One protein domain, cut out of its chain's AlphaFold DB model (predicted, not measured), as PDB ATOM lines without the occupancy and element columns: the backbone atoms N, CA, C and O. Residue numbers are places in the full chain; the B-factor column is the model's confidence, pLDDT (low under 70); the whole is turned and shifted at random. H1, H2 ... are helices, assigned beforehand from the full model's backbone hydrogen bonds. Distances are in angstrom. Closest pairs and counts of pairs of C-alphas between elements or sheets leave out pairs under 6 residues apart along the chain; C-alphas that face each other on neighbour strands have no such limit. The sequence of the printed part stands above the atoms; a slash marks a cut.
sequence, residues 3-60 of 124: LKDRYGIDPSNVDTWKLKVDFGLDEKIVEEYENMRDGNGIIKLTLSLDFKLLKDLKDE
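What this domain is: This is residues 3 to 60 of the 124 residues of an uncharacterized protein of Candidatus Atribacteria bacterium (UniProt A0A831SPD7). Four short helices form a small body, with H3 and H4 on one side of it and H1 and H2 on the other: H2 and H3 pack side by side as a hairpin, and the longest helix, H4, is near both H3 and H1. A long loop, residues 35 to 46, swings out to Gly 39 and back to H4. The printed part has 58 residues with four named helices, H1 to H4 in order, no named strand: all helix. It is compact, radius of gyration of the C-alphas 10.4 A, spanning 32 by 22 by 17 A.

How they stand to each other: Start at H4, residues 47 to 56: it is close to but not clearly touching H3, residues 27 to 34, closest C-alphas Ile 29 and Asp 56, 7.9 A. H3 touches H2, residues 16 to 21, as a hairpin, at a shallow tilt of 26 degrees, opposite ways; look at C-alphas Thr 16 and Val 30, the closest, 6.0 A. H1, residues 3 to 7, is close to but not clearly touching H4, closest C-alphas Leu 3 and Leu 54, 7.0 A. In H1 to H4 every O i to N i+4 pair is within hydrogen-bond range.

Where its parts are: Find C-alpha 47 at (44.916, -11.319, -48.091); H4 runs 14.4 A to C-alpha 56 at (44.324, -2.069, -37.102). H3 measures 10.2 A, H2 8.6 A and H1 5.1 A.

The domain as a whole: C-alphas Gly 39 and Glu 60 are farthest apart, 32.5 A. The printed part has no cut; the link H3 to H4 is long; no printed residue is under 70 in pLDDT.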
ATOM      1  N   LEU A   3      38.745  -2.800 -47.750       94.00
ATOM      2  CA  LEU A   3      39.694  -1.678 -47.668       94.00
ATOM      3  C   LEU A   3      39.415  -0.604 -48.732       94.00
ATOM      4  O   LEU A   3      39.309   0.575 -48.411       94.00
ATOM      5  N   LYS A   4      39.199  -1.010 -49.985       93.75
ATOM      6  CA  LYS A   4      38.902  -0.084 -51.083       93.75
ATOM      7  C   LYS A   4      37.506   0.527 -50.966       93.75
ATOM      8  O   LYS A   4      37.361   1.738 -51.064       93.75
ATOM      9  N   ASP A   5      36.495  -0.300 -50.721       90.50
ATOM     10  CA  ASP A   5      35.088   0.108 -50.785       90.50
ATOM     11  C   ASP A   5      34.671   0.958 -49.574       90.50
ATOM     12  O   ASP A   5      33.852   1.863 -49.714       90.50
ATOM     13  N   ARG A   6      35.220   0.673 -48.384       91.94
ATOM     14  CA  ARG A   6      34.861   1.360 -47.130       91.94
ATOM     15  C   ARG A   6      35.876   2.418 -46.707       91.94
ATOM     16  O   ARG A   6      35.474   3.433 -46.151       91.94
ATOM     17  N   TYR A   7      37.163   2.184 -46.959       94.75
ATOM     18  CA  TYR A   7      38.252   3.055 -46.497       94.75
ATOM     19  C   TYR A   7      38.963   3.781 -47.654       94.75
ATOM     20  O   TYR A   7      39.796   4.659 -47.431       94.75
ATOM     21  N   GLY A   8      38.653   3.453 -48.914       95.56
ATOM     22  CA  GLY A   8      39.352   4.023 -50.065       95.56
ATOM     23  C   GLY A   8      40.855   3.733 -50.051       95.56
ATOM     24  O   GLY A   8      41.629   4.574 -50.504       95.56
ATOM     25  N   ILE A   9      41.271   2.608 -49.463       96.38
ATOM     26  CA  ILE A   9      42.662   2.142 -49.441       96.38
ATOM     27  C   ILE A   9      42.817   1.086 -50.534       96.38
ATOM     28  O   ILE A   9      42.052   0.121 -50.574       96.38
ATOM     29  N   ASP A  10      43.802   1.256 -51.416       96.12
ATOM     30  CA  ASP A  10      44.154   0.234 -52.399       96.12
ATOM     31  C   ASP A  10      45.124  -0.784 -51.772       96.12
ATOM     32  O   ASP A  10      46.271  -0.433 -51.502       96.12
ATOM     33  N   PRO A  11      44.717  -2.049 -51.550       94.00
ATOM     34  CA  PRO A  11      45.614  -3.061 -50.992       94.00
ATOM     35  C   PRO A  11      46.780  -3.413 -51.928       94.00
ATOM     36  O   PRO A  11      47.748  -4.026 -51.489       94.00
ATOM     37  N   SER A  12      46.719  -3.048 -53.215       95.00
ATOM     38  CA  SER A  12      47.832  -3.252 -54.151       95.00
ATOM     39  C   SER A  12      48.835  -2.101 -54.184       95.00
ATOM     40  O   SER A  12      49.880  -2.254 -54.814       95.00
ATOM     41  N   ASN A  13      48.521  -0.974 -53.542       96.69
ATOM     42  CA  ASN A  13      49.405   0.175 -53.405       96.69
ATOM     43  C   ASN A  13      48.962   1.028 -52.206       96.69
ATOM     44  O   ASN A  13      48.254   2.027 -52.360       96.69
ATOM     45  N   VAL A  14      49.323   0.588 -51.003       97.12
ATOM     46  CA  VAL A  14      48.885   1.239 -49.763       97.12
ATOM     47  C   VAL A  14      49.591   2.580 -49.578       97.12
ATOM     48  O   VAL A  14      50.817   2.665 -49.599       97.12
ATOM     49  N   ASP A  15      48.797   3.619 -49.333       97.00
ATOM     50  CA  ASP A  15      49.277   4.945 -48.955       97.00
ATOM     51  C   ASP A  15      49.408   5.044 -47.424       97.00
ATOM     52  O   ASP A  15      48.417   5.172 -46.702       97.00
ATOM     53  N   THR A  16      50.638   4.969 -46.919       96.50
ATOM     54  CA  THR A  16      50.959   5.062 -45.487       96.50
ATOM     55  C   THR A  16      50.741   6.461 -44.916       96.50
ATOM     56  O   THR A  16      50.414   6.587 -43.733       96.50
ATOM     57  N   TRP A  17      50.810   7.511 -45.743       96.56
ATOM     58  CA  TRP A  17      50.423   8.857 -45.321       96.56
ATOM     59  C   TRP A  17      48.937   8.899 -44.989       96.56
ATOM     60  O   TRP A  17      48.550   9.400 -43.935       96.56
ATOM     61  N   LYS A  18      48.111   8.283 -45.838       96.81
ATOM     62  CA  LYS A  18      46.675   8.135 -45.586       96.81
ATOM     63  C   LYS A  18      46.393   7.358 -44.298       96.81
ATOM     64  O   LYS A  18      45.541   7.769 -43.513       96.81
ATOM     65  N   LEU A  19      47.119   6.265 -44.046       96.88
ATOM     66  CA  LEU A  19      46.992   5.497 -42.798       96.88
ATOM     67  C   LEU A  19      47.228   6.362 -41.552       96.88
ATOM     68  O   LEU A  19      46.477   6.275 -40.579       96.88
ATOM     69  N   LYS A  20      48.243   7.225 -41.602       97.19
ATOM     70  CA  LYS A  20      48.599   8.127 -40.505       97.19
ATOM     71  C   LYS A  20      47.622   9.292 -40.359       97.19
ATOM     72  O   LYS A  20      47.150   9.562 -39.261       97.19
ATOM     73  N   VAL A  21      47.328   9.993 -41.451       97.00
ATOM     74  CA  VAL A  21      46.605  11.273 -41.421       97.00
ATOM     75  C   VAL A  21      45.093  11.087 -41.403       97.00
ATOM     76  O   VAL A  21      44.426  11.700 -40.573       97.00
ATOM     77  N   ASP A  22      44.550  10.230 -42.267       96.88
ATOM     78  CA  ASP A  22      43.097  10.068 -42.391       96.88
ATOM     79  C   ASP A  22      42.544   9.141 -41.304       96.88
ATOM     80  O   ASP A  22      41.434   9.347 -40.810       96.88
ATOM     81  N   PHE A  23      43.312   8.112 -40.929       96.25
ATOM     82  CA  PHE A  23      42.869   7.078 -39.986       96.25
ATOM     83  C   PHE A  23      43.520   7.164 -38.604       96.25
ATOM     84  O   PHE A  23      43.088   6.451 -37.698       96.25
ATOM     85  N   GLY A  24      44.514   8.038 -38.416       96.50
ATOM     86  CA  GLY A  24      45.142   8.258 -37.113       96.50
ATOM     87  C   GLY A  24      45.837   7.017 -36.552       96.50
ATOM     88  O   GLY A  24      45.843   6.835 -35.333       96.50
ATOM     89  N   LEU A  25      46.356   6.134 -37.415       96.88
ATOM     90  CA  LEU A  25      47.100   4.961 -36.957       96.88
ATOM     91  C   LEU A  25      48.411   5.383 -36.279       96.88
ATOM     92  O   LEU A  25      49.052   6.352 -36.684       96.88
ATOM     93  N   ASP A  26      48.792   4.637 -35.239       96.62
ATOM     94  CA  ASP A  26      50.028   4.860 -34.484       96.62
ATOM     95  C   ASP A  26      51.262   4.754 -35.391       96.62
ATOM     96  O   ASP A  26      51.297   3.918 -36.297       96.62
ATOM     97  N   GLU A  27      52.292   5.560 -35.111       96.12
ATOM     98  CA  GLU A  27      53.521   5.608 -35.913       96.12
ATOM     99  C   GLU A  27      54.135   4.220 -36.099       96.12
ATOM    100  O   GLU A  27      54.538   3.874 -37.206       96.12
ATOM    101  N   LYS A  28      54.132   3.385 -35.053       97.19
ATOM    102  CA  LYS A  28      54.707   2.036 -35.124       97.19
ATOM    103  C   LYS A  28      53.963   1.157 -36.121       97.19
ATOM    104  O   LYS A  28      54.585   0.399 -36.854       97.19
ATOM    105  N   ILE A  29      52.636   1.266 -36.162       96.75
ATOM    106  CA  ILE A  29      51.806   0.508 -37.103       96.75
ATOM    107  C   ILE A  29      52.074   1.000 -38.528       96.75
ATOM    108  O   ILE A  29      52.238   0.192 -39.437       96.75
ATOM    109  N   VAL A  30      52.154   2.317 -38.728       97.56
ATOM    110  CA  VAL A  30      52.448   2.907 -40.042       97.56
ATOM    111  C   VAL A  30      53.832   2.470 -40.537       97.56
ATOM    112  O   VAL A  30      53.955   2.048 -41.688       97.56
ATOM    113  N   GLU A  31      54.844   2.483 -39.669       97.44
ATOM    114  CA  GLU A  31      56.194   1.993 -39.971       97.44
ATOM    115  C   GLU A  31      56.207   0.505 -40.349       97.44
ATOM    116  O   GLU A  31      56.919   0.113 -41.275       97.44
ATOM    117  N   GLU A  32      55.409  -0.344 -39.692       97.06
ATOM    118  CA  GLU A  32      55.294  -1.760 -40.065       97.06
ATOM    119  C   GLU A  32      54.843  -1.947 -41.519       97.06
ATOM    120  O   GLU A  32      55.370  -2.826 -42.204       97.06
ATOM    121  N   TYR A  33      53.898  -1.133 -42.004       97.06
ATOM    122  CA  TYR A  33      53.464  -1.167 -43.404       97.06
ATOM    123  C   TYR A  33      54.488  -0.525 -44.343       97.06
ATOM    124  O   TYR A  33      54.716  -1.043 -45.436       97.06
ATOM    125  N   GLU A  34      55.144   0.557 -43.922       96.62
ATOM    126  CA  GLU A  34      56.183   1.230 -44.709       96.62
ATOM    127  C   GLU A  34      57.374   0.303 -44.996       96.62
ATOM    128  O   GLU A  34      57.876   0.255 -46.118       96.62
ATOM    129  N   ASN A  35      57.759  -0.527 -44.024       96.88
ATOM    130  CA  ASN A  35      58.816  -1.532 -44.176       96.88
ATOM    131  C   ASN A  35      58.480  -2.646 -45.188       96.88
ATOM    132  O   ASN A  35      59.357  -3.429 -45.551       96.88
ATOM    133  N   MET A  36      57.227  -2.743 -45.646       96.44
ATOM    134  CA  MET A  36      56.804  -3.685 -46.690       96.44
ATOM    135  C   MET A  36      56.923  -3.103 -48.102       96.44
ATOM    136  O   MET A  36      56.572  -3.787 -49.068       96.44
ATOM    137  N   ARG A  37      57.375  -1.852 -48.239       96.50
ATOM    138  CA  ARG A  37      57.541  -1.198 -49.535       96.50
ATOM    139  C   ARG A  37      58.594  -1.933 -50.363       96.50
ATOM    140  O   ARG A  37      59.716  -2.161 -49.915       96.50
ATOM    141  N   ASP A  38      58.215  -2.319 -51.574       94.69
ATOM    142  CA  ASP A  38      59.110  -3.014 -52.491       94.69
ATOM    143  C   ASP A  38      60.107  -2.055 -53.174       94.69
ATOM    144  O   ASP A  38      60.063  -0.834 -53.009       94.69
ATOM    145  N   GLY A  39      61.014  -2.610 -53.985       93.94
ATOM    146  CA  GLY A  39      62.007  -1.828 -54.731       93.94
ATOM    147  C   GLY A  39      61.422  -0.863 -55.773       93.94
ATOM    148  O   GLY A  39      62.147   0.001 -56.258       93.94
ATOM    149  N   ASN A  40      60.132  -0.978 -56.106       93.69
ATOM    150  CA  ASN A  40      59.416  -0.045 -56.982       93.69
ATOM    151  C   ASN A  40      58.676   1.040 -56.188       93.69
ATOM    152  O   ASN A  40      57.982   1.870 -56.775       93.69
ATOM    153  N   GLY A  41      58.795   1.032 -54.862       94.69
ATOM    154  CA  GLY A  41      58.100   1.969 -54.002       94.69
ATOM    155  C   GLY A  41      56.639   1.597 -53.751       94.69
ATOM    156  O   GLY A  41      55.881   2.473 -53.345       94.69
ATOM    157  N   ILE A  42      56.217   0.348 -53.972       96.94
ATOM    158  CA  ILE A  42      54.819  -0.087 -53.835       96.94
ATOM    159  C   ILE A  42      54.654  -0.960 -52.590       96.94
ATOM    160  O   ILE A  42      55.450  -1.862 -52.336       96.94
ATOM    161  N   ILE A  43      53.584  -0.725 -51.826       97.38
ATOM    162  CA  ILE A  43      53.176  -1.598 -50.716       97.38
ATOM    163  C   ILE A  43      51.990  -2.437 -51.182       97.38
ATOM    164  O   ILE A  43      50.872  -1.932 -51.314       97.38
ATOM    165  N   LYS A  44      52.239  -3.726 -51.429       95.94
ATOM    166  CA  LYS A  44      51.223  -4.690 -51.860       95.94
ATOM    167  C   LYS A  44      50.916  -5.680 -50.746       95.94
ATOM    168  O   LYS A  44      51.767  -6.474 -50.347       95.94
ATOM    169  N   LEU A  45      49.679  -5.664 -50.275       94.94
ATOM    170  CA  LEU A  45      49.214  -6.543 -49.219       94.94
ATOM    171  C   LEU A  45      48.768  -7.897 -49.784       94.94
ATOM    172  O   LEU A  45      48.153  -8.010 -50.845       94.94
ATOM    173  N   THR A  46      49.087  -8.954 -49.042       92.00
ATOM    174  CA  THR A  46      48.441 -10.261 -49.210       92.00
ATOM    175  C   THR A  46      47.093 -10.253 -48.494       92.00
ATOM    176  O   THR A  46      46.874  -9.441 -47.601       92.00
ATOM    177  N   LEU A  47      46.215 -11.220 -48.777       88.44
ATOM    178  CA  LEU A  47      44.916 -11.319 -48.091       88.44
ATOM    179  C   LEU A  47      45.046 -11.356 -46.551       88.44
ATOM    180  O   LEU A  47      44.238 -10.774 -45.837       88.44
ATOM    181  N   SER A  48      46.086 -12.006 -46.021       89.38
ATOM    182  CA  SER A  48      46.349 -12.032 -44.573       89.38
ATOM    183  C   SER A  48      46.729 -10.653 -44.020       89.38
ATOM    184  O   SER A  48      46.409 -10.331 -42.872       89.38
ATOM    185  N   LEU A  49      47.428  -9.837 -44.809       93.88
ATOM    186  CA  LEU A  49      47.773  -8.465 -44.443       93.88
ATOM    187  C   LEU A  49      46.585  -7.514 -44.627       93.88
ATOM    188  O   LEU A  49      46.424  -6.628 -43.797       93.88
ATOM    189  N   ASP A  50      45.699  -7.757 -45.596       93.94
ATOM    190  CA  ASP A  50      44.430  -7.025 -45.724       93.94
ATOM    191  C   ASP A  50      43.597  -7.140 -44.443       93.94
ATOM    192  O   ASP A  50      43.139  -6.136 -43.900       93.94
ATOM    193  N   PHE A  51      43.432  -8.362 -43.917       93.44
ATOM    194  CA  PHE A  51      42.719  -8.563 -42.653       93.44
ATOM    195  C   PHE A  51      43.453  -7.945 -41.459       93.44
ATOM    196  O   PHE A  51      42.797  -7.435 -40.555       93.44
ATOM    197  N   LYS A  52      44.796  -7.940 -41.456       94.94
ATOM    198  CA  LYS A  52      45.572  -7.245 -40.415       94.94
ATOM    199  C   LYS A  52      45.270  -5.747 -40.430       94.94
ATOM    200  O   LYS A  52      44.908  -5.207 -39.395       94.94
ATOM    201  N   LEU A  53      45.334  -5.113 -41.598       96.12
ATOM    202  CA  LEU A  53      45.075  -3.683 -41.726       96.12
ATOM    203  C   LEU A  53      43.629  -3.339 -41.362       96.12
ATOM    204  O   LEU A  53      43.386  -2.364 -40.661       96.12
ATOM    205  N   LEU A  54      42.661  -4.167 -41.765       95.62
ATOM    206  CA  LEU A  54      41.273  -4.023 -41.315       95.62
ATOM    207  C   LEU A  54      41.159  -4.091 -39.786       95.62
ATOM    208  O   LEU A  54      40.404  -3.313 -39.207       95.62
ATOM    209  N   LYS A  55      41.927  -4.965 -39.128       95.25
ATOM    210  CA  LYS A  55      41.965  -5.056 -37.665       95.25
ATOM    211  C   LYS A  55      42.573  -3.806 -37.030       95.25
ATOM    212  O   LYS A  55      42.005  -3.280 -36.075       95.25
ATOM    213  N   ASP A  56      43.678  -3.302 -37.575       95.75
ATOM    214  CA  ASP A  56      44.324  -2.069 -37.102       95.75
ATOM    215  C   ASP A  56      43.376  -0.860 -37.234       95.75
ATOM    216  O   ASP A  56      43.319  -0.001 -36.354       95.75
ATOM    217  N   LEU A  57      42.537  -0.855 -38.276       95.69
ATOM    218  CA  LEU A  57      41.448   0.106 -38.499       95.69
ATOM    219  C   LEU A  57      40.189  -0.161 -37.649       95.69
ATOM    220  O   LEU A  57      39.173   0.519 -37.824       95.69
ATOM    221  N   LYS A  58      40.233  -1.143 -36.737       93.56
ATOM    222  CA  LYS A  58      39.122  -1.581 -35.873       93.56
ATOM    223  C   LYS A  58      37.865  -1.993 -36.652       93.56
ATOM    224  O   LYS A  58      36.744  -1.844 -36.163       93.56
ATOM    225  N   ASP A  59      38.034  -2.498 -37.872       93.19
ATOM    226  CA  ASP A  59      36.951  -3.104 -38.641       93.19
ATOM    227  C   ASP A  59      36.672  -4.520 -38.114       93.19
ATOM    228  O   ASP A  59      37.574  -5.348 -38.014       93.19
ATOM    229  N   GLU A  60      35.401  -4.821 -37.847       88.38
ATOM    230  CA  GLU A  60      34.911  -6.125 -37.364       88.38
ATOM    231  C   GLU A  60      35.332  -7.338 -38.217       88.38
ATOM    232  O   GLU A  60      35.303  -8.473 -37.741       88.38
TER     233      GLU A  60